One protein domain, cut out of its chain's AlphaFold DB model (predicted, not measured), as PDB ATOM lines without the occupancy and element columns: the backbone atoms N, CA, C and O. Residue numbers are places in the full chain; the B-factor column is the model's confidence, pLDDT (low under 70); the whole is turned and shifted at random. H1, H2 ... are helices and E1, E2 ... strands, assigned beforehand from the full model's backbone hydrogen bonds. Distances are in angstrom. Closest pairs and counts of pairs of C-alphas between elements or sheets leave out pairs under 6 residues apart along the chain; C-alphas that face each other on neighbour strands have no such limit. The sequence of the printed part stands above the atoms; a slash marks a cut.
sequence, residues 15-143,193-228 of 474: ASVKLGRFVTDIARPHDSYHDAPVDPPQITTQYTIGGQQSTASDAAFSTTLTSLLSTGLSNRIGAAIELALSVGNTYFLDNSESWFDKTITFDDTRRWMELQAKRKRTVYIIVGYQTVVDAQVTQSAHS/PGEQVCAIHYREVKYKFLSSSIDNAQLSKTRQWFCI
ATOM      1  N   ALA A  15     -36.538   7.317  42.409       94.56
ATOM      2  CA  ALA A  15     -36.009   8.673  42.210       94.56
ATOM      3  C   ALA A  15     -35.063   8.825  40.997       94.56
ATOM      4  O   ALA A  15     -34.807   9.935  40.530       94.56
ATOM      5  N   SER A  16     -34.524   7.721  40.467       95.31
ATOM      6  CA  SER A  16     -33.637   7.746  39.295       95.31
ATOM      7  C   SER A  16     -34.386   7.951  37.975       95.31
ATOM      8  O   SER A  16     -33.750   8.203  36.951       95.31
ATOM      9  N   VAL A  17     -35.719   7.849  37.975       96.69
ATOM     10  CA  VAL A  17     -36.554   7.935  36.775       96.69
ATOM     11  C   VAL A  17     -37.716   8.900  37.022       96.69
ATOM     12  O   VAL A  17     -38.387   8.826  38.043       96.69
ATOM     13  N   LYS A  18     -37.979   9.802  36.070       97.31
ATOM     14  CA  LYS A  18     -39.152  10.693  36.069       97.31
ATOM     15  C   LYS A  18     -39.823  10.623  34.694       97.31
ATOM     16  O   LYS A  18     -39.136  10.498  33.680       97.31
ATOM     17  N   LEU A  19     -41.156  10.678  34.648       98.00
ATOM     18  CA  LEU A  19     -41.878  10.820  33.378       98.00
ATOM     19  C   LEU A  19     -41.509  12.156  32.722       98.00
ATOM     20  O   LEU A  19     -41.277  13.146  33.408       98.00
ATOM     21  N   GLY A  20     -41.419  12.183  31.396       97.75
ATOM     22  CA  GLY A  20     -41.034  13.385  30.653       97.75
ATOM     23  C   GLY A  20     -39.544  13.747  30.739       97.75
ATOM     24  O   GLY A  20     -39.091  14.603  29.987       97.75
ATOM     25  N   ARG A  21     -38.750  13.076  31.585       98.06
ATOM     26  CA  ARG A  21     -37.301  13.296  31.663       98.06
ATOM     27  C   ARG A  21     -36.638  13.000  30.321       98.06
ATOM     28  O   ARG A  21     -36.853  11.930  29.737       98.06
ATOM     29  N   PHE A  22     -35.792  13.923  29.875       98.31
ATOM     30  CA  PHE A  22     -34.917  13.710  28.731       98.31
ATOM     31  C   PHE A  22     -33.619  13.058  29.192       98.31
ATOM     32  O   PHE A  22     -33.007  13.496  30.163       98.31
ATOM     33  N   VAL A  23     -33.185  12.015  28.493       98.12
ATOM     34  CA  VAL A  23     -31.963  11.261  28.804       98.12
ATOM     35  C   VAL A  23     -31.164  11.002  27.535       98.12
ATOM     36  O   VAL A  23     -31.731  10.878  26.451       98.12
ATOM     37  N   THR A  24     -29.842  10.881  27.658       97.81
ATOM     38  CA  THR A  24     -28.981  10.455  26.537       97.81
ATOM     39  C   THR A  24     -28.618   8.971  26.574       97.81
ATOM     40  O   THR A  24     -28.211   8.413  25.559       97.81
ATOM     41  N   ASP A  25     -28.755   8.321  27.733       96.25
ATOM     42  CA  ASP A  25     -28.472   6.897  27.930       96.25
ATOM     43  C   ASP A  25     -29.617   6.251  28.724       96.25
ATOM     44  O   ASP A  25     -29.790   6.499  29.914       96.25
ATOM     45  N   ILE A  26     -30.415   5.412  28.063       95.50
ATOM     46  CA  ILE A  26     -31.573   4.748  28.684       95.50
ATOM     47  C   ILE A  26     -31.131   3.720  29.734       95.50
ATOM     48  O   ILE A  26     -31.868   3.454  30.680       95.50
ATOM     49  N   ALA A  27     -29.922   3.160  29.607       93.25
ATOM     50  CA  ALA A  27     -29.396   2.216  30.589       93.25
ATOM     51  C   ALA A  27     -29.000   2.909  31.900       93.25
ATOM     52  O   ALA A  27     -28.925   2.262  32.946       93.25
ATOM     53  N   ARG A  28     -28.742   4.220  31.848       94.12
ATOM     54  CA  ARG A  28     -28.348   5.047  32.990       94.12
ATOM     55  C   ARG A  28     -29.152   6.348  32.977       94.12
ATOM     56  O   ARG A  28     -28.590   7.414  32.757       94.12
ATOM     57  N   PRO A  29     -30.467   6.286  33.249       95.81
ATOM     58  CA  PRO A  29     -31.358   7.446  33.150       95.81
ATOM     59  C   PRO A  29     -31.076   8.534  34.200       95.81
ATOM     60  O   PRO A  29     -31.633   9.625  34.125       95.81
ATOM     61  N   HIS A  30     -30.228   8.229  35.186       94.88
ATOM     62  CA  HIS A  30     -29.723   9.168  36.183       94.88
ATOM     63  C   HIS A  30     -28.451   9.901  35.725       94.88
ATOM     64  O   HIS A  30     -28.076  10.890  36.348       94.88
ATOM     65  N   ASP A  31     -27.810   9.459  34.637       94.88
ATOM     66  CA  ASP A  31     -26.615  10.085  34.075       94.88
ATOM     67  C   ASP A  31     -27.014  11.025  32.928       94.88
ATOM     68  O   ASP A  31     -27.642  10.605  31.957       94.88
ATOM     69  N   SER A  32     -26.575  12.288  32.980       95.19
ATOM     70  CA  SER A  32     -26.788  13.267  31.894       95.19
ATOM     71  C   SER A  32     -28.259  13.398  31.465       95.19
ATOM     72  O   SER A  32     -28.596  13.189  30.297       95.19
ATOM     73  N   TYR A  33     -29.131  13.741  32.412       97.88
ATOM     74  CA  TYR A  33     -30.550  13.981  32.155       97.88
ATOM     75  C   TYR A  33     -30.899  15.473  32.164       97.88
ATOM     76  O   TYR A  33     -30.108  16.310  32.601       97.88
ATOM     77  N   HIS A  34     -32.097  15.784  31.677       98.12
ATOM     78  CA  HIS A  34     -32.733  17.090  31.811       98.12
ATOM     79  C   HIS A  34     -34.197  16.920  32.190       98.12
ATOM     80  O   HIS A  34     -34.931  16.163  31.548       98.12
ATOM     81  N   ASP A  35     -34.603  17.638  33.231       98.00
ATOM     82  CA  ASP A  35     -35.983  17.698  33.692       98.00
ATOM     83  C   ASP A  35     -36.585  19.034  33.268       98.00
ATOM     84  O   ASP A  35     -36.077  20.103  33.602       98.00
ATOM     85  N   ALA A  36     -37.681  18.970  32.520       96.88
ATOM     86  CA  ALA A  36     -38.426  20.159  32.149       96.88
ATOM     87  C   ALA A  36     -39.117  20.786  33.373       96.88
ATOM     88  O   ALA A  36     -39.540  20.053  34.271       96.88
ATOM     89  N   PRO A  37     -39.328  22.116  33.386       96.06
ATOM     90  CA  PRO A  37     -39.998  22.809  34.490       96.06
ATOM     91  C   PRO A  37     -41.509  22.523  34.573       96.06
ATOM     92  O   PRO A  37     -42.192  23.054  35.443       96.06
ATOM     93  N   VAL A  38     -42.056  21.715  33.659       94.31
ATOM     94  CA  VAL A  38     -43.474  21.346  33.621       94.31
ATOM     95  C   VAL A  38     -43.642  19.928  34.124       94.31
ATOM     96  O   VAL A  38     -43.077  18.990  33.556       94.31
ATOM     97  N   ASP A  39     -44.484  19.760  35.138       94.25
ATOM     98  CA  ASP A  39     -44.807  18.426  35.615       94.25
ATOM     99  C   ASP A  39     -45.641  17.646  34.583       94.25
ATOM    100  O   ASP A  39     -46.586  18.177  33.985       94.25
ATOM    101  N   PRO A  40     -45.275  16.383  34.322       92.31
ATOM    102  CA  PRO A  40     -45.943  15.550  33.338       92.31
ATOM    103  C   PRO A  40     -47.334  15.105  33.807       92.31
ATOM    104  O   PRO A  40     -47.477  14.669  34.952       92.31
ATOM    105  N   PRO A  41     -48.353  15.108  32.928       89.00
ATOM    106  CA  PRO A  41     -49.596  14.407  33.211       89.00
ATOM    107  C   PRO A  41     -49.313  12.900  33.261       89.00
ATOM    108  O   PRO A  41     -48.791  12.311  32.309       89.00
ATOM    109  N   GLN A  42     -49.638  12.280  34.391       93.06
ATOM    110  CA  GLN A  42     -49.318  10.886  34.674       93.06
ATOM    111  C   GLN A  42     -50.582  10.030  34.731       93.06
ATOM    112  O   GLN A  42     -51.516  10.324  35.475       93.06
ATOM    113  N   ILE A  43     -50.562   8.915  34.004       92.19
ATOM    114  CA  ILE A  43     -51.521   7.819  34.152       92.19
ATOM    115  C   ILE A  43     -50.818   6.696  34.910       92.19
ATOM    116  O   ILE A  43     -49.732   6.264  34.518       92.19
ATOM    117  N   THR A  44     -51.439   6.231  35.992       93.38
ATOM    118  CA  THR A  44     -50.923   5.131  36.814       93.38
ATOM    119  C   THR A  44     -51.881   3.953  36.744       93.38
ATOM    120  O   THR A  44     -53.067   4.107  37.030       93.38
ATOM    121  N   THR A  45     -51.357   2.779  36.402       90.44
ATOM    122  CA  THR A  45     -52.108   1.521  36.373       90.44
ATOM    123  C   THR A  45     -51.393   0.492  37.237       90.44
ATOM    124  O   THR A  45     -50.243   0.142  36.972       90.44
ATOM    125  N   GLN A  46     -52.074  -0.010  38.260       88.50
ATOM    126  CA  GLN A  46     -51.562  -1.079  39.112       88.50
ATOM    127  C   GLN A  46     -51.819  -2.447  38.470       88.50
ATOM    128  O   GLN A  46     -52.881  -2.676  37.892       88.50
ATOM    129  N   TYR A  47     -50.870  -3.372  38.607       82.88
ATOM    130  CA  TYR A  47     -51.032  -4.763  38.200       82.88
ATOM    131  C   TYR A  47     -50.558  -5.714  39.303       82.88
ATOM    132  O   TYR A  47     -49.605  -5.451  40.036       82.88
ATOM    133  N   THR A  48     -51.260  -6.838  39.446       80.69
ATOM    134  CA  THR A  48     -50.898  -7.900  40.397       80.69
ATOM    135  C   THR A  48     -50.278  -9.057  39.637       80.69
ATOM    136  O   THR A  48     -50.823  -9.504  38.627       80.69
ATOM    137  N   ILE A  49     -49.152  -9.562  40.129       71.94
ATOM    138  CA  ILE A  49     -48.407 -10.642  39.489       71.94
ATOM    139  C   ILE A  49     -48.792 -11.943  40.203       71.94
ATOM    140  O   ILE A  49     -48.597 -12.086  41.405       71.94
ATOM    141  N   GLY A  50     -49.413 -12.878  39.478       64.62
ATOM    142  CA  GLY A  50     -49.861 -14.165  40.037       64.62
ATOM    143  C   GLY A  50     -51.282 -14.182  40.620       64.62
ATOM    144  O   GLY A  50     -51.723 -15.215  41.113       64.62
ATOM    145  N   GLY A  51     -52.027 -13.074  40.527       57.06
ATOM    146  CA  GLY A  51     -53.443 -13.016  40.898       57.06
ATOM    147  C   GLY A  51     -54.366 -13.386  39.731       57.06
ATOM    148  O   GLY A  51     -54.293 -12.784  38.659       57.06
ATOM    149  N   GLN A  52     -55.283 -14.328  39.968       49.75
ATOM    150  CA  GLN A  52     -56.259 -14.881  39.011       49.75
ATOM    151  C   GLN A  52     -57.253 -13.844  38.423       49.75
ATOM    152  O   GLN A  52     -58.083 -14.193  37.591       49.75
ATOM    153  N   GLN A  53     -57.180 -12.577  38.851       51.28
ATOM    154  CA  GLN A  53     -58.071 -11.478  38.448       51.28
ATOM    155  C   GLN A  53     -57.442 -10.446  37.501       51.28
ATOM    156  O   GLN A  53     -58.104  -9.480  37.128       51.28
ATOM    157  N   SER A  54     -56.186 -10.621  37.092       54.44
ATOM    158  CA  SER A  54     -55.618  -9.768  36.044       54.44
ATOM    159  C   SER A  54     -56.288 -10.072  34.701       54.44
ATOM    160  O   SER A  54     -56.602 -11.225  34.393       54.44
ATOM    161  N   THR A  55     -56.531  -9.036  33.891       61.81
ATOM    162  CA  THR A  55     -56.966  -9.261  32.510       61.81
ATOM    163  C   THR A  55     -55.926 -10.145  31.813       61.81
ATOM    164  O   THR A  55     -54.732 -10.065  32.114       61.81
ATOM    165  N   ALA A  56     -56.361 -11.029  30.913       65.31
ATOM    166  CA  ALA A  56     -55.492 -12.066  30.346       65.31
ATOM    167  C   ALA A  56     -54.188 -11.513  29.721       65.31
ATOM    168  O   ALA A  56     -53.170 -12.206  29.713       65.31
ATOM    169  N   SER A  57     -54.193 -10.262  29.244       68.25
ATOM    170  CA  SER A  57     -53.009  -9.575  28.715       68.25
ATOM    171  C   SER A  57     -51.986  -9.194  29.788       68.25
ATOM    172  O   SER A  57     -50.787  -9.376  29.570       68.25
ATOM    173  N   ASP A  58     -52.430  -8.707  30.948       64.81
ATOM    174  CA  ASP A  58     -51.537  -8.214  32.008       64.81
ATOM    175  C   ASP A  58     -50.841  -9.377  32.724       64.81
ATOM    176  O   ASP A  58     -49.652  -9.306  33.058       64.81
ATOM    177  N   ALA A  59     -51.572 -10.484  32.890       68.12
ATOM    178  CA  ALA A  59     -51.044 -11.736  33.419       68.12
ATOM    179  C   ALA A  59     -49.916 -12.281  32.532       68.12
ATOM    180  O   ALA A  59     -48.831 -12.598  33.023       68.12
ATOM    181  N   ALA A  60     -50.158 -12.358  31.217       74.38
ATOM    182  CA  ALA A  60     -49.197 -12.885  30.251       74.38
ATOM    183  C   ALA A  60     -47.935 -12.013  30.154       74.38
ATOM    184  O   ALA A  60     -46.817 -12.526  30.058       74.38
ATOM    185  N   PHE A  61     -48.095 -10.690  30.211       73.81
ATOM    186  CA  PHE A  61     -46.958  -9.778  30.232       73.81
ATOM    187  C   PHE A  61     -46.123  -9.952  31.505       73.81
ATOM    188  O   PHE A  61     -44.904 -10.074  31.424       73.81
ATOM    189  N   SER A  62     -46.768 -10.027  32.671       70.69
ATOM    190  CA  SER A  62     -46.086 -10.166  33.963       70.69
ATOM    191  C   SER A  62     -45.285 -11.464  34.070       70.69
ATOM    192  O   SER A  62     -44.148 -11.452  34.547       70.69
ATOM    193  N   THR A  63     -45.834 -12.584  33.593       78.69
ATOM    194  CA  THR A  63     -45.111 -13.867  33.557       78.69
ATOM    195  C   THR A  63     -43.939 -13.817  32.583       78.69
ATOM    196  O   THR A  63     -42.844 -14.268  32.922       78.69
ATOM    197  N   THR A  64     -44.125 -13.194  31.415       81.00
ATOM    198  CA  THR A  64     -43.055 -12.984  30.429       81.00
ATOM    199  C   THR A  64     -41.943 -12.105  30.998       81.00
ATOM    200  O   THR A  64     -40.775 -12.465  30.899       81.00
ATOM    201  N   LEU A  65     -42.281 -10.992  31.654       80.06
ATOM    202  CA  LEU A  65     -41.320 -10.097  32.299       80.06
ATOM    203  C   LEU A  65     -40.553 -10.822  33.410       80.06
ATOM    204  O   LEU A  65     -39.326 -10.778  33.435       80.06
ATOM    205  N   THR A  66     -41.260 -11.534  34.288       82.38
ATOM    206  CA  THR A  66     -40.646 -12.309  35.377       82.38
ATOM    207  C   THR A  66     -39.695 -13.370  34.828       82.38
ATOM    208  O   THR A  66     -38.578 -13.516  35.326       82.38
ATOM    209  N   SER A  67     -40.094 -14.076  33.765       83.31
ATOM    210  CA  SER A  67     -39.268 -15.077  33.087       83.31
ATOM    211  C   SER A  67     -38.039 -14.456  32.418       83.31
ATOM    212  O   SER A  67     -36.931 -14.973  32.577       83.31
ATOM    213  N   LEU A  68     -38.201 -13.324  31.728       83.44
ATOM    214  CA  LEU A  68     -37.107 -12.599  31.083       83.44
ATOM    215  C   LEU A  68     -36.087 -12.092  32.100       83.44
ATOM    216  O   LEU A  68     -34.891 -12.284  31.897       83.44
ATOM    217  N   LEU A  69     -36.547 -11.492  33.200       81.88
ATOM    218  CA  LEU A  69     -35.674 -11.024  34.274       81.88
ATOM    219  C   LEU A  69     -34.988 -12.205  34.977       81.88
ATOM    220  O   LEU A  69     -33.780 -12.182  35.172       81.88
ATOM    221  N   SER A  70     -35.717 -13.282  35.283       82.00
ATOM    222  CA  SER A  70     -35.141 -14.474  35.927       82.00
ATOM    223  C   SER A  70     -34.062 -15.111  35.048       82.00
ATOM    224  O   SER A  70     -32.966 -15.415  35.516       82.00
ATOM    225  N   THR A  71     -34.330 -15.236  33.745       83.50
ATOM    226  CA  THR A  71     -33.381 -15.774  32.759       83.50
ATOM    227  C   THR A  71     -32.176 -14.848  32.576       83.50
ATOM    228  O   THR A  71     -31.035 -15.314  32.559       83.50
ATOM    229  N   GLY A  72     -32.408 -13.536  32.467       80.44
ATOM    230  CA  GLY A  72     -31.366 -12.515  32.331       80.44
ATOM    231  C   GLY A  72     -30.399 -12.520  33.511       80.44
ATOM    232  O   GLY A  72     -29.182 -12.619  33.315       80.44
ATOM    233  N   LEU A  73     -30.939 -12.534  34.727       79.75
ATOM    234  CA  LEU A  73     -30.160 -12.646  35.951       79.75
ATOM    235  C   LEU A  73     -29.436 -13.985  36.043       79.75
ATOM    236  O   LEU A  73     -28.246 -14.013  36.365       79.75
ATOM    237  N   SER A  74     -30.127 -15.090  35.750       82.00
ATOM    238  CA  SER A  74     -29.559 -16.436  35.861       82.00
ATOM    239  C   SER A  74     -28.310 -16.582  34.993       82.00
ATOM    240  O   SER A  74     -27.277 -17.071  35.453       82.00
ATOM    241  N   ASN A  75     -28.368 -16.069  33.762       82.62
ATOM    242  CA  ASN A  75     -27.243 -16.081  32.829       82.62
ATOM    243  C   ASN A  75     -26.054 -15.234  33.310       82.62
ATOM    244  O   ASN A  75     -24.909 -15.583  33.036       82.62
ATOM    245  N   ARG A  76     -26.301 -14.131  34.028       76.25
ATOM    246  CA  ARG A  76     -25.239 -13.245  34.541       76.25
ATOM    247  C   ARG A  76     -24.538 -13.814  35.763       76.25
ATOM    248  O   ARG A  76     -23.321 -13.706  35.870       76.25
ATOM    249  N   ILE A  77     -25.306 -14.370  36.697       80.19
ATOM    250  CA  ILE A  77     -24.757 -14.861  37.964       80.19
ATOM    251  C   ILE A  77     -24.243 -16.305  37.828       80.19
ATOM    252  O   ILE A  77     -23.483 -16.766  38.677       80.19
ATOM    253  N   GLY A  78     -24.628 -17.028  36.770       81.75
ATOM    254  CA  GLY A  78     -24.295 -18.446  36.610       81.75
ATOM    255  C   GLY A  78     -24.994 -19.322  37.654       81.75
ATOM    256  O   GLY A  78     -24.458 -20.340  38.083       81.75
ATOM    257  N   ALA A  79     -26.169 -18.895  38.117       82.12
ATOM    258  CA  ALA A  79     -26.963 -19.574  39.131       82.12
ATOM    259  C   ALA A  79     -28.440 -19.442  38.776       82.12
ATOM    260  O   ALA A  79     -28.844 -18.394  38.286       82.12
ATOM    261  N   ALA A  80     -29.242 -20.462  39.078       84.69
ATOM    262  CA  ALA A  80     -30.681 -20.366  38.901       84.69
ATOM    263  C   ALA A  80     -31.233 -19.285  39.841       84.69
ATOM    264  O   ALA A  80     -31.017 -19.312  41.058       84.69
ATOM    265  N   ILE A  81     -31.895 -18.297  39.250       85.00
ATOM    266  CA  ILE A  81     -32.510 -17.184  39.961       85.00
ATOM    267  C   ILE A  81     -33.993 -17.219  39.670       85.00
ATOM    268  O   ILE A  81     -34.415 -17.215  38.519       85.00
ATOM    269  N   GLU A  82     -34.763 -17.256  40.741       87.38
ATOM    270  CA  GLU A  82     -36.208 -17.188  40.739       87.38
ATOM    271  C   GLU A  82     -36.602 -15.823  41.299       87.38
ATOM    272  O   GLU A  82     -36.306 -15.498  42.452       87.38
ATOM    273  N   LEU A  83     -37.227 -14.998  40.462       86.56
ATOM    274  CA  LEU A  83     -37.819 -13.741  40.893       86.56
ATOM    275  C   LEU A  83     -39.276 -13.968  41.274       86.56
ATOM    276  O   LEU A  83     -40.086 -14.364  40.439       86.56
ATOM    277  N   ALA A  84     -39.612 -13.660  42.521       87.25
ATOM    278  CA  ALA A  84     -40.982 -13.547  42.981       87.25
ATOM    279  C   ALA A  84     -41.339 -12.060  43.074       87.25
ATOM    280  O   ALA A  84     -40.805 -11.313  43.896       87.25
ATOM    281  N   LEU A  85     -42.234 -11.631  42.188       85.88
ATOM    282  CA  LEU A  85     -42.794 -10.286  42.162       85.88
ATOM    283  C   LEU A  85     -44.263 -10.402  42.582       85.88
ATOM    284  O   LEU A  85     -44.975 -11.248  42.048       85.88
ATOM    285  N   SER A  86     -44.710  -9.604  43.550       81.94
ATOM    286  CA  SER A  86     -46.079  -9.672  44.086       81.94
ATOM    287  C   SER A  86     -46.996  -8.638  43.428       81.94
ATOM    288  O   SER A  86     -48.079  -8.961  42.937       81.94
ATOM    289  N   VAL A  87     -46.545  -7.386  43.382       90.94
ATOM    290  CA  VAL A  87     -47.303  -6.230  42.893       90.94
ATOM    291  C   VAL A  87     -46.378  -5.337  42.075       90.94
ATOM    292  O   VAL A  87     -45.202  -5.179  42.409       90.94
ATOM    293  N   GLY A  88     -46.906  -4.743  41.010       91.94
ATOM    294  CA  GLY A  88     -46.206  -3.721  40.247       91.94
ATOM    295  C   GLY A  88     -47.119  -2.579  39.829       91.94
ATOM    296  O   GLY A  88     -48.343  -2.719  39.784       91.94
ATOM    297  N   ASN A  89     -46.512  -1.438  39.515       94.81
ATOM    298  CA  ASN A  89     -47.209  -0.290  38.952       94.81
ATOM    299  C   ASN A  89     -46.627   0.026  37.577       94.81
ATOM    300  O   ASN A  89     -45.430  -0.101  37.332       94.81
ATOM    301  N   THR A  90     -47.489   0.435  36.656       94.69
ATOM    302  CA  THR A  90     -47.077   0.997  35.377       94.69
ATOM    303  C   THR A  90     -47.452   2.466  35.343       94.69
ATOM    304  O   THR A  90     -48.609   2.829  35.547       94.69
ATOM    305  N   TYR A  91     -46.465   3.296  35.042       96.50
ATOM    306  CA  TYR A  91     -46.603   4.733  34.909       96.50
ATOM    307  C   TYR A  91     -46.452   5.110  33.442       96.50
ATOM    308  O   TYR A  91     -45.501   4.676  32.790       96.50
ATOM    309  N   PHE A  92     -47.364   5.925  32.920       97.06
ATOM    310  CA  PHE A  92     -47.300   6.447  31.558       97.06
ATOM    311  C   PHE A  92     -47.482   7.960  31.531       97.06
ATOM    312  O   PHE A  92     -48.276   8.525  32.281       97.06
ATOM    313  N   LEU A  93     -46.760   8.593  30.611       96.88
ATOM    314  CA  LEU A  93     -46.942   9.983  30.233       96.88
ATOM    315  C   LEU A  93     -48.157  10.089  29.307       96.88
ATOM    316  O   LEU A  93     -48.121   9.579  28.178       96.88
ATOM    317  N   ASP A  94     -49.215  10.748  29.774       95.88
ATOM    318  CA  ASP A  94     -50.385  11.000  28.937       95.88
ATOM    319  C   ASP A  94     -50.047  12.000  27.831       95.88
ATOM    320  O   ASP A  94     -49.294  12.950  28.038       95.88
ATOM    321  N   ASN A  95     -50.586  11.757  26.637       95.62
ATOM    322  CA  ASN A  95     -50.391  12.597  25.459       95.62
ATOM    323  C   ASN A  95     -48.936  13.100  25.277       95.62
ATOM    324  O   ASN A  95     -48.661  14.297  25.168       95.62
ATOM    325  N   SER A  96     -47.985  12.157  25.242       97.12
ATOM    326  CA  SER A  96     -46.542  12.456  25.172       97.12
ATOM    327  C   SER A  96     -46.116  13.407  24.041       97.12
ATOM    328  O   SER A  96     -45.081  14.048  24.169       97.12
ATOM    329  N   GLU A  97     -46.880  13.497  22.944       97.38
ATOM    330  CA  GLU A  97     -46.574  14.401  21.822       97.38
ATOM    331  C   GLU A  97     -46.892  15.845  22.187       97.38
ATOM    332  O   GLU A  97     -45.994  16.676  22.170       97.38
ATOM    333  N   SER A  98     -48.118  16.126  22.641       97.00
ATOM    334  CA  SER A  98     -48.468  17.477  23.088       97.00
ATOM    335  C   SER A  98     -47.639  17.922  24.294       97.00
ATOM    336  O   SER A  98     -47.298  19.100  24.399       97.00
ATOM    337  N   TRP A  99     -47.286  16.996  25.197       97.69
ATOM    338  CA  TRP A  99     -46.372  17.309  26.298       97.69
ATOM    339  C   TRP A  99     -44.981  17.694  25.785       97.69
ATOM    340  O   TRP A  99     -44.421  18.690  26.240       97.69
ATOM    341  N   PHE A 100     -44.434  16.947  24.821       97.62
ATOM    342  CA  PHE A 100     -43.142  17.251  24.209       97.62
ATOM    343  C   PHE A 100     -43.158  18.597  23.485       97.62
ATOM    344  O   PHE A 100     -42.294  19.423  23.764       97.62
ATOM    345  N   ASP A 101     -44.169  18.855  22.652       97.12
ATOM    346  CA  ASP A 101     -44.312  20.111  21.905       97.12
ATOM    347  C   ASP A 101     -44.370  21.321  22.844       97.12
ATOM    348  O   ASP A 101     -43.721  22.335  22.602       97.12
ATOM    349  N   LYS A 102     -45.090  21.201  23.968       96.94
ATOM    350  CA  LYS A 102     -45.120  22.233  25.013       96.94
ATOM    351  C   LYS A 102     -43.778  22.377  25.728       96.94
ATOM    352  O   LYS A 102     -43.450  23.456  26.195       96.94
ATOM    353  N   THR A 103     -43.020  21.299  25.863       97.25
ATOM    354  CA  THR A 103     -41.792  21.272  26.659       97.25
ATOM    355  C   THR A 103     -40.577  21.816  25.901       97.25
ATOM    356  O   THR A 103     -39.675  22.396  26.504       97.25
ATOM    357  N   ILE A 104     -40.556  21.687  24.574       97.25
ATOM    358  CA  ILE A 104     -39.492  22.255  23.731       97.25
ATOM    359  C   ILE A 104     -39.611  23.774  23.530       97.25
ATOM    360  O   ILE A 104     -38.712  24.376  22.943       97.25
ATOM    361  N   THR A 105     -40.699  24.401  23.996       96.62
ATOM    362  CA  THR A 105     -40.833  25.868  23.992       96.62
ATOM    363  C   THR A 105     -40.029  26.532  25.107       96.62
ATOM    364  O   THR A 105     -39.760  27.725  25.009       96.62
ATOM    365  N   PHE A 106     -39.626  25.784  26.141       97.56
ATOM    366  CA  PHE A 106     -38.762  26.300  27.199       97.56
ATOM    367  C   PHE A 106     -37.321  26.403  26.705       97.56
ATOM    368  O   PHE A 106     -36.736  25.407  26.266       97.56
ATOM    369  N   ASP A 107     -36.737  27.592  26.844       97.25
ATOM    370  CA  ASP A 107     -35.389  27.884  26.355       97.25
ATOM    371  C   ASP A 107     -34.319  26.991  26.995       97.25
ATOM    372  O   ASP A 107     -33.416  26.533  26.296       97.25
ATOM    373  N   ASP A 108     -34.452  26.646  28.279       97.69
ATOM    374  CA  ASP A 108     -33.510  25.747  28.964       97.69
ATOM    375  C   ASP A 108     -33.518  24.336  28.367       97.69
ATOM    376  O   ASP A 108     -32.464  23.764  28.072       97.69
ATOM    377  N   THR A 109     -34.711  23.782  28.130       97.75
ATOM    378  CA  THR A 109     -34.871  22.474  27.480       97.75
ATOM    379  C   THR A 109     -34.317  22.505  26.068       97.75
ATOM    380  O   THR A 109     -33.581  21.596  25.670       97.75
ATOM    381  N   ARG A 110     -34.633  23.567  25.321       97.00
ATOM    382  CA  ARG A 110     -34.136  23.768  23.967       97.00
ATOM    383  C   ARG A 110     -32.606  23.794  23.966       97.00
ATOM    384  O   ARG A 110     -31.968  22.942  23.354       97.00
ATOM    385  N   ARG A 111     -31.994  24.676  24.752       97.00
ATOM    386  CA  ARG A 111     -30.536  24.799  24.865       97.00
ATOM    387  C   ARG A 111     -29.869  23.478  25.252       97.00
ATOM    388  O   ARG A 111     -28.838  23.118  24.675       97.00
ATOM    389  N   TRP A 112     -30.447  22.732  26.196       97.75
ATOM    390  CA  TRP A 112     -29.920  21.428  26.596       97.75
ATOM    391  C   TRP A 112     -29.964  20.409  25.450       97.75
ATOM    392  O   TRP A 112     -28.958  19.743  25.185       97.75
ATOM    393  N   MET A 113     -31.085  20.304  24.731       97.19
ATOM    394  CA  MET A 113     -31.230  19.387  23.592       97.19
ATOM    395  C   MET A 113     -30.264  19.735  22.455       97.19
ATOM    396  O   MET A 113     -29.640  18.844  21.877       97.19
ATOM    397  N   GLU A 114     -30.076  21.025  22.183       95.75
ATOM    398  CA  GLU A 114     -29.160  21.544  21.163       95.75
ATOM    399  C   GLU A 114     -27.721  21.167  21.503       95.75
ATOM    400  O   GLU A 114     -26.951  20.756  20.633       95.75
ATOM    401  N   LEU A 115     -27.359  21.252  22.785       95.94
ATOM    402  CA  LEU A 115     -26.055  20.825  23.271       95.94
ATOM    403  C   LEU A 115     -25.842  19.316  23.079       95.94
ATOM    404  O   LEU A 115     -24.759  18.908  22.652       95.94
ATOM    405  N   GLN A 116     -26.851  18.479  23.348       96.56
ATOM    406  CA  GLN A 116     -26.742  17.036  23.096       96.56
ATOM    407  C   GLN A 116     -26.635  16.727  21.596       96.56
ATOM    408  O   GLN A 116     -25.796  15.915  21.200       96.56
ATOM    409  N   ALA A 117     -27.401  17.429  20.755       93.38
ATOM    410  CA  ALA A 117     -27.332  17.305  19.301       93.38
ATOM    411  C   ALA A 117     -25.950  17.709  18.756       93.38
ATOM    412  O   ALA A 117     -25.353  16.957  17.984       93.38
ATOM    413  N   LYS A 118     -25.378  18.832  19.225       93.69
ATOM    414  CA  LYS A 118     -24.000  19.265  18.899       93.69
ATOM    415  C   LYS A 118     -22.960  18.211  19.286       93.69
ATOM    416  O   LYS A 118     -22.003  17.984  18.552       93.69
ATOM    417  N   ARG A 119     -23.173  17.514  20.406       95.44
ATOM    418  CA  ARG A 119     -22.334  16.395  20.875       95.44
ATOM    419  C   ARG A 119     -22.603  15.071  20.150       95.44
ATOM    420  O   ARG A 119     -22.031  14.056  20.540       95.44
ATOM    421  N   LYS A 120     -23.463  15.062  19.123       94.75
ATOM    422  CA  LYS A 120     -23.891  13.865  18.380       94.75
ATOM    423  C   LYS A 120     -24.473  12.777  19.295       94.75
ATOM    424  O   LYS A 120     -24.320  11.587  19.028       94.75
ATOM    425  N   ARG A 121     -25.122  13.176  20.395       96.06
ATOM    426  CA  ARG A 121     -25.808  12.263  21.315       96.06
ATOM    427  C   ARG A 121     -27.282  12.179  20.948       96.06
ATOM    428  O   ARG A 121     -27.936  13.200  20.739       96.06
ATOM    429  N   THR A 122     -27.807  10.961  20.906       96.31
ATOM    430  CA  THR A 122     -29.243  10.735  20.751       96.31
ATOM    431  C   THR A 122     -29.959  11.121  22.039       96.31
ATOM    432  O   THR A 122     -29.517  10.763  23.131       96.31
ATOM    433  N   VAL A 123     -31.060  11.857  21.907       97.62
ATOM    434  CA  VAL A 123     -31.919  12.234  23.030       97.62
ATOM    435  C   VAL A 123     -33.132  11.314  23.045       97.62
ATOM    436  O   VAL A 123     -33.765  11.078  22.015       97.62
ATOM    437  N   TYR A 124     -33.471  10.817  24.226       98.25
ATOM    438  CA  TYR A 124     -34.662  10.023  24.482       98.25
ATOM    439  C   TYR A 124     -35.529  10.725  25.519       98.25
ATOM    440  O   TYR A 124     -35.015  11.409  26.398       98.25
ATOM    441  N   ILE A 125     -36.838  10.519  25.438       98.19
ATOM    442  CA  ILE A 125     -37.799  10.920  26.465       98.19
ATOM    443  C   ILE A 125     -38.364   9.671  27.138       98.19
ATOM    444  O   ILE A 125     -38.764   8.716  26.460       98.19
ATOM    445  N   ILE A 126     -38.418   9.682  28.467       98.31
ATOM    446  CA  ILE A 126     -39.077   8.635  29.250       98.31
ATOM    447  C   ILE A 126     -40.588   8.884  29.221       98.31
ATOM    448  O   ILE A 126     -41.095   9.818  29.838       98.31
ATOM    449  N   VAL A 127     -41.316   8.045  28.486       98.06
ATOM    450  CA  VAL A 127     -42.781   8.140  28.330       98.06
ATOM    451  C   VAL A 127     -43.536   7.155  29.213       98.06
ATOM    452  O   VAL A 127     -44.762   7.160  29.246       98.06
ATOM    453  N   GLY A 128     -42.821   6.282  29.906       97.31
ATOM    454  CA  GLY A 128     -43.386   5.391  30.897       97.31
ATOM    455  C   GLY A 128     -42.303   4.604  31.612       97.31
ATOM    456  O   GLY A 128     -41.157   4.564  31.170       97.31
ATOM    457  N   TYR A 129     -42.659   3.966  32.710       97.31
ATOM    458  CA  TYR A 129     -41.804   2.994  33.377       97.31
ATOM    459  C   TYR A 129     -42.656   2.046  34.212       97.31
ATOM    460  O   TYR A 129     -43.799   2.347  34.559       97.31
ATOM    461  N   GLN A 130     -42.098   0.878  34.493       95.31
ATOM    462  CA  GLN A 130     -42.713  -0.137  35.330       95.31
ATOM    463  C   GLN A 130     -41.907  -0.312  36.594       95.31
ATOM    464  O   GLN A 130     -40.671  -0.354  36.563       95.31
ATOM    465  N   THR A 131     -42.633  -0.441  37.688       95.62
ATOM    466  CA  THR A 131     -42.087  -0.684  39.004       95.62
ATOM    467  C   THR A 131     -42.613  -1.987  39.566       95.62
ATOM    468  O   THR A 131     -43.676  -2.484  39.194       95.62
ATOM    469  N   VAL A 132     -41.844  -2.530  40.492       93.69
ATOM    470  CA  VAL A 132     -42.200  -3.675  41.313       93.69
ATOM    471  C   VAL A 132     -42.060  -3.270  42.771       93.69
ATOM    472  O   VAL A 132     -41.155  -2.510  43.118       93.69
ATOM    473  N   VAL A 133     -42.966  -3.755  43.611       94.50
ATOM    474  CA  VAL A 133     -42.961  -3.483  45.050       94.50
ATOM    475  C   VAL A 133     -42.464  -4.721  45.783       94.50
ATOM    476  O   VAL A 133     -42.958  -5.822  45.539       94.50
ATOM    477  N   ASP A 134     -41.479  -4.537  46.664       92.88
ATOM    478  CA  ASP A 134     -40.930  -5.580  47.542       92.88
ATOM    479  C   ASP A 134     -40.477  -6.848  46.792       92.88
ATOM    480  O   ASP A 134     -40.787  -7.980  47.175       92.88
ATOM    481  N   ALA A 135     -39.734  -6.662  45.697       91.00
ATOM    482  CA  ALA A 135     -39.287  -7.760  44.848       91.00
ATOM    483  C   ALA A 135     -38.386  -8.744  45.614       91.00
ATOM    484  O   ALA A 135     -37.404  -8.352  46.253       91.00
ATOM    485  N   GLN A 136     -38.690 -10.039  45.507       91.06
ATOM    486  CA  GLN A 136     -37.916 -11.110  46.125       91.06
ATOM    487  C   GLN A 136     -37.107 -11.858  45.067       91.06
ATOM    488  O   GLN A 136     -37.640 -12.360  44.081       91.06
ATOM    489  N   VAL A 137     -35.800 -11.955  45.283       88.31
ATOM    490  CA  VAL A 137     -34.860 -12.672  44.424       88.31
ATOM    491  C   VAL A 137     -34.366 -13.896  45.180       88.31
ATOM    492  O   VAL A 137     -33.570 -13.787  46.112       88.31
ATOM    493  N   THR A 138     -34.819 -15.078  44.785       88.88
ATOM    494  CA  THR A 138     -34.313 -16.340  45.325       88.88
ATOM    495  C   THR A 138     -33.244 -16.876  44.394       88.88
ATOM    496  O   THR A 138     -33.508 -17.222  43.250       88.88
ATOM    497  N   GLN A 139     -32.018 -16.976  44.882       86.12
ATOM    498  CA  GLN A 139     -30.931 -17.614  44.159       86.12
ATOM    499  C   GLN A 139     -30.726 -19.022  44.708       86.12
ATOM    500  O   GLN A 139     -30.391 -19.180  45.882       86.12
ATOM    501  N   SER A 140     -30.867 -20.038  43.863       84.25
ATOM    502  CA  SER A 140     -30.525 -21.419  44.192       84.25
ATOM    503  C   SER A 140     -29.150 -21.757  43.612       84.25
ATOM    504  O   SER A 140     -28.893 -21.640  42.413       84.25
ATOM    505  N   ALA A 141     -28.218 -22.162  44.477       75.19
ATOM    506  CA  ALA A 141     -26.975 -22.751  44.005       75.19
ATOM    507  C   ALA A 141     -27.293 -24.147  43.454       75.19
ATOM    508  O   ALA A 141     -27.610 -25.058  44.221       75.19
ATOM    509  N   HIS A 142     -27.220 -24.328  42.133       63.47
ATOM    510  CA  HIS A 142     -27.217 -25.667  41.553       63.47
ATOM    511  C   HIS A 142     -25.904 -26.347  41.958       63.47
ATOM    512  O   HIS A 142     -24.845 -26.097  41.390       63.47
ATOM    513  N   SER A 143     -25.962 -27.187  42.989       55.81
ATOM    514  CA  SER A 143     -24.903 -28.147  43.290       55.81
ATOM    515  C   SER A 143     -24.939 -29.220  42.200       55.81
ATOM    516  O   SER A 143     -25.647 -30.211  42.321       55.81
ATOM    517  N   PRO A 193     -36.605  -3.915  49.095       90.62
ATOM    518  CA  PRO A 193     -37.741  -3.274  49.742       90.62
ATOM    519  C   PRO A 193     -38.204  -2.027  48.979       90.62
ATOM    520  O   PRO A 193     -37.404  -1.299  48.377       90.62
ATOM    521  N   GLY A 194     -39.504  -1.761  49.075       93.81
ATOM    522  CA  GLY A 194     -40.156  -0.603  48.483       93.81
ATOM    523  C   GLY A 194     -40.385  -0.735  46.982       93.81
ATOM    524  O   GLY A 194     -40.302  -1.815  46.399       93.81
ATOM    525  N   GLU A 195     -40.708   0.395  46.358       95.19
ATOM    526  CA  GLU A 195     -40.988   0.472  44.931       95.19
ATOM    527  C   GLU A 195     -39.702   0.702  44.128       95.19
ATOM    528  O   GLU A 195     -38.967   1.668  44.345       95.19
ATOM    529  N   GLN A 196     -39.432  -0.201  43.191       94.25
ATOM    530  CA  GLN A 196     -38.206  -0.219  42.403       94.25
ATOM    531  C   GLN A 196     -38.530  -0.330  40.915       94.25
ATOM    532  O   GLN A 196     -39.401  -1.100  40.522       94.25
ATOM    533  N   VAL A 197     -37.825   0.412  40.064       95.06
ATOM    534  CA  VAL A 197     -38.045   0.402  38.611       95.06
ATOM    535  C   VAL A 197     -37.389  -0.837  38.001       95.06
ATOM    536  O   VAL A 197     -36.209  -1.097  38.241       95.06
ATOM    537  N   CYS A 198     -38.130  -1.581  37.175       93.12
ATOM    538  CA  CYS A 198     -37.638  -2.769  36.463       93.12
ATOM    539  C   CYS A 198     -37.567  -2.586  34.936       93.12
ATOM    540  O   CYS A 198     -36.730  -3.206  34.273       93.12
ATOM    541  N   ALA A 199     -38.402  -1.710  34.369       93.88
ATOM    542  CA  ALA A 199     -38.402  -1.413  32.941       93.88
ATOM    543  C   ALA A 199     -38.748   0.052  32.658       93.88
ATOM    544  O   ALA A 199     -39.488   0.689  33.403       93.88
ATOM    545  N   ILE A 200     -38.219   0.574  31.555       96.12
ATOM    546  CA  ILE A 200     -38.398   1.949  31.092       96.12
ATOM    547  C   ILE A 200     -39.000   1.908  29.690       96.12
ATOM    548  O   ILE A 200     -38.532   1.183  28.814       96.12
ATOM    549  N   HIS A 201     -40.029   2.713  29.469       96.38
ATOM    550  CA  HIS A 201     -40.650   2.944  28.177       96.38
ATOM    551  C   HIS A 201     -40.211   4.309  27.655       96.38
ATOM    552  O   HIS A 201     -40.411   5.335  28.308       96.38
ATOM    553  N   TYR A 202     -39.612   4.338  26.471       97.81
ATOM    554  CA  TYR A 202     -39.011   5.550  25.932       97.81
ATOM    555  C   TYR A 202     -39.379   5.781  24.464       97.81
ATOM    556  O   TYR A 202     -39.819   4.879  23.740       97.81
ATOM    557  N   ARG A 203     -39.196   7.028  24.025       98.00
ATOM    558  CA  ARG A 203     -39.238   7.433  22.614       98.00
ATOM    559  C   ARG A 203     -37.966   8.199  22.282       98.00
ATOM    560  O   ARG A 203     -37.476   8.981  23.087       98.00
ATOM    561  N   GLU A 204     -37.433   7.966  21.093       97.69
ATOM    562  CA  GLU A 204     -36.306   8.728  20.552       97.69
ATOM    563  C   GLU A 204     -36.786  10.083  20.023       97.69
ATOM    564  O   GLU A 204     -37.812  10.146  19.341       97.69
ATOM    565  N   VAL A 205     -36.031  11.146  20.292       97.38
ATOM    566  CA  VAL A 205     -36.217  12.449  19.653       97.38
ATOM    567  C   VAL A 205     -35.471  12.454  18.322       97.38
ATOM    568  O   VAL A 205     -34.256  12.264  18.274       97.38
ATOM    569  N   LYS A 206     -36.199  12.678  17.230       95.94
ATOM    570  CA  LYS A 206     -35.662  12.712  15.871       95.94
ATOM    571  C   LYS A 206     -35.579  14.143  15.368       95.94
ATOM    572  O   LYS A 206     -36.551  14.888  15.442       95.94
ATOM    573  N   TYR A 207     -34.435  14.480  14.786       93.56
ATOM    574  CA  TYR A 207     -34.205  15.742  14.090       93.56
ATOM    575  C   TYR A 207     -34.353  15.520  12.581       93.56
ATOM    576  O   TYR A 207     -33.949  14.476  12.057       93.56
ATOM    577  N   LYS A 208     -34.952  16.472  11.859       88.94
ATOM    578  CA  LYS A 208     -35.031  16.395  10.392       88.94
ATOM    579  C   LYS A 208     -33.641  16.613   9.782       88.94
ATOM    580  O   LYS A 208     -32.913  17.508  10.190       88.94
ATOM    581  N   PHE A 209     -33.317  15.806   8.770       66.38
ATOM    582  CA  PHE A 209     -31.977  15.502   8.231       66.38
ATOM    583  C   PHE A 209     -31.048  16.681   7.857       66.38
ATOM    584  O   PHE A 209     -29.868  16.447   7.638       66.38
ATOM    585  N   LEU A 210     -31.507  17.932   7.812       70.19
ATOM    586  CA  LEU A 210     -30.663  19.090   7.463       70.19
ATOM    587  C   LEU A 210     -30.858  20.297   8.385       70.19
ATOM    588  O   LEU A 210     -30.308  21.365   8.137       70.19
ATOM    589  N   SER A 211     -31.639  20.142   9.449       66.06
ATOM    590  CA  SER A 211     -31.855  21.198  10.424       66.06
ATOM    591  C   SER A 211     -31.477  20.658  11.790       66.06
ATOM    592  O   SER A 211     -32.163  19.805  12.349       66.06
ATOM    593  N   SER A 212     -30.370  21.164  12.325       68.44
ATOM    594  CA  SER A 212     -30.041  21.030  13.744       68.44
ATOM    595  C   SER A 212     -30.942  21.899  14.630       68.44
ATOM    596  O   SER A 212     -30.778  21.868  15.846       68.44
ATOM    597  N   SER A 213     -31.886  22.657  14.047       85.25
ATOM    598  CA  SER A 213     -32.866  23.408  14.828       85.25
ATOM    599  C   SER A 213     -33.840  22.453  15.513       85.25
ATOM    600  O   SER A 213     -34.425  21.554  14.896       85.25
ATOM    601  N   ILE A 214     -34.045  22.709  16.798       90.38
ATOM    602  CA  ILE A 214     -35.015  22.019  17.646       90.38
ATOM    603  C   ILE A 214     -36.448  22.262  17.197       90.38
ATOM    604  O   ILE A 214     -37.300  21.417  17.453       90.38
ATOM    605  N   ASP A 215     -36.715  23.326  16.443       91.19
ATOM    606  CA  ASP A 215     -38.054  23.611  15.913       91.19
ATOM    607  C   ASP A 215     -38.563  22.494  14.984       91.19
ATOM    608  O   ASP A 215     -39.759  22.358  14.732       91.19
ATOM    609  N   ASN A 216     -37.647  21.664  14.474       92.38
ATOM    610  CA  ASN A 216     -37.948  20.501  13.649       92.38
ATOM    611  C   ASN A 216     -37.841  19.164  14.397       92.38
ATOM    612  O   ASN A 216     -37.963  18.110  13.759       92.38
ATOM    613  N   ALA A 217     -37.583  19.182  15.706       95.69
ATOM    614  CA  ALA A 217     -37.512  17.981  16.520       95.69
ATOM    615  C   ALA A 217     -38.905  17.356  16.661       95.69
ATOM    616  O   ALA A 217     -39.898  18.036  16.894       95.69
ATOM    617  N   GLN A 218     -38.983  16.038  16.501       96.69
ATOM    618  CA  GLN A 218     -40.222  15.279  16.634       96.69
ATOM    619  C   GLN A 218     -39.956  13.987  17.393       96.69
ATOM    620  O   GLN A 218     -38.910  13.357  17.228       96.69
ATOM    621  N   LEU A 219     -40.924  13.532  18.186       97.31
ATOM    622  CA  LEU A 219     -40.831  12.213  18.799       97.31
ATOM    623  C   LEU A 219     -40.985  11.112  17.747       97.31
ATOM    624  O   LEU A 219     -41.884  11.136  16.905       97.31
ATOM    625  N   SER A 220     -40.149  10.078  17.830       97.06
ATOM    626  CA  SER A 220     -40.320   8.874  17.021       97.06
ATOM    627  C   SER A 220     -41.706   8.279  17.264       97.06
ATOM    628  O   SER A 220     -42.147   8.160  18.405       97.06
ATOM    629  N   LYS A 221     -42.397   7.863  16.198       95.75
ATOM    630  CA  LYS A 221     -43.718   7.208  16.284       95.75
ATOM    631  C   LYS A 221     -43.667   5.881  17.044       95.75
ATOM    632  O   LYS A 221     -44.654   5.447  17.627       95.75
ATOM    633  N   THR A 222     -42.509   5.228  17.023       94.88
ATOM    634  CA  THR A 222     -42.278   3.959  17.707       94.88
ATOM    635  C   THR A 222     -41.962   4.206  19.174       94.88
ATOM    636  O   THR A 222     -41.039   4.959  19.490       94.88
ATOM    637  N   ARG A 223     -42.684   3.519  20.054       94.19
ATOM    638  CA  ARG A 223     -42.339   3.433  21.472       94.19
ATOM    639  C   ARG A 223     -41.549   2.150  21.718       94.19
ATOM    640  O   ARG A 223     -41.800   1.146  21.052       94.19
ATOM    641  N   GLN A 224     -40.568   2.202  22.609       94.81
ATOM    642  CA  GLN A 224     -39.656   1.088  22.865       94.81
ATOM    643  C   GLN A 224     -39.537   0.826  24.363       94.81
ATOM    644  O   GLN A 224     -39.472   1.761  25.159       94.81
ATOM    645  N   TRP A 225     -39.507  -0.453  24.731       93.44
ATOM    646  CA  TRP A 225     -39.262  -0.898  26.098       93.44
ATOM    647  C   TRP A 225     -37.795  -1.267  26.278       93.44
ATOM    648  O   TRP A 225     -37.205  -1.937  25.432       93.44
ATOM    649  N   PHE A 226     -37.232  -0.856  27.406       91.50
ATOM    650  CA  PHE A 226     -35.912  -1.238  27.873       91.50
ATOM    651  C   PHE A 226     -36.033  -1.829  29.276       91.50
ATOM    652  O   PHE A 226     -36.467  -1.142  30.200       91.50
ATOM    653  N   CYS A 227     -35.644  -3.089  29.455       90.94
ATOM    654  CA  CYS A 227     -35.554  -3.680  30.786       90.94
ATOM    655  C   CYS A 227     -34.175  -3.364  31.376       90.94
ATOM    656  O   CYS A 227     -33.155  -3.547  30.712       90.94
ATOM    657  N   ILE A 228     -34.125  -2.931  32.637       88.94
ATOM    658  CA  ILE A 228     -32.870  -2.521  33.296       88.94
ATOM    659  C   ILE A 228     -31.858  -3.677  33.339       88.94
ATOM    660  O   ILE A 228     -30.652  -3.481  33.176       88.94
TER     661      ILE A 228
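This is residues 15 to 143 and 193 to 228 of the 474 residues of an uncharacterized protein of Peltaster fructicola (UniProt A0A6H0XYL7). A long, twisted antiparallel sheet runs through the domain, with H1 packed across one end, chiefly on E2, and the small helices H2 and H3 at the other. Its longest strand, E4, bends sharply and pairs with E2, E3 and E5. The 165 printed residues hold, in order, E1 H1 E2 E3 H2 H3 E4 E5 E6, of mixed class, helices and strands. The whole is only just compact, close to loose, with a radius of gyration of the C-alphas of 18.2 A, and elongated, spanning 58 by 35 by 26 A.

E4, residues 124 to 140, bends by 83 degrees at residue 127. Its antiparallel neighbours are E5, residues 193 to 206 (N 130 to O 199, 2.8 A), E3, residues 87 to 93 (N 131 to O 89, 2.8 A), and E2, residues 80 to 84 (N 138 to O 82, 2.8 A). E1, residues 42 to 48, is antiparallel to E3, with N 45 and O 90 2.9 A apart. E6, residues 224 to 227, forms a hairpin with E5, with N 226 and O 200 2.8 A apart. H1, residues 56 to 77, is on the sheet; its closest C-alphas to E2 are those of Ser 74 and Ala 80, 5.1 A. H2, residues 96 to 103, stands only just at the sheet's level, at a height of 3.5 A. H3, residues 107 to 118, is not on the sheet. Every O i to N i+4 pair in H1, H2 and H3 is within hydrogen-bond range.

E1 begins at C-alpha 42 (-49.318, 10.886, 34.674), and E6 ends at C-alpha 227 (-35.554, -3.680, 30.786). E5 measures 37.5 A, E4 37.3 A and H1 31.8 A.

Residues 144 to 192 are not printed; C-alphas 143 and 193 are 28.7 A apart. The link from E5 to E6 is long. Residues 50 to 59, 142 to 143, 209 and 211 to 212 have pLDDT under 70.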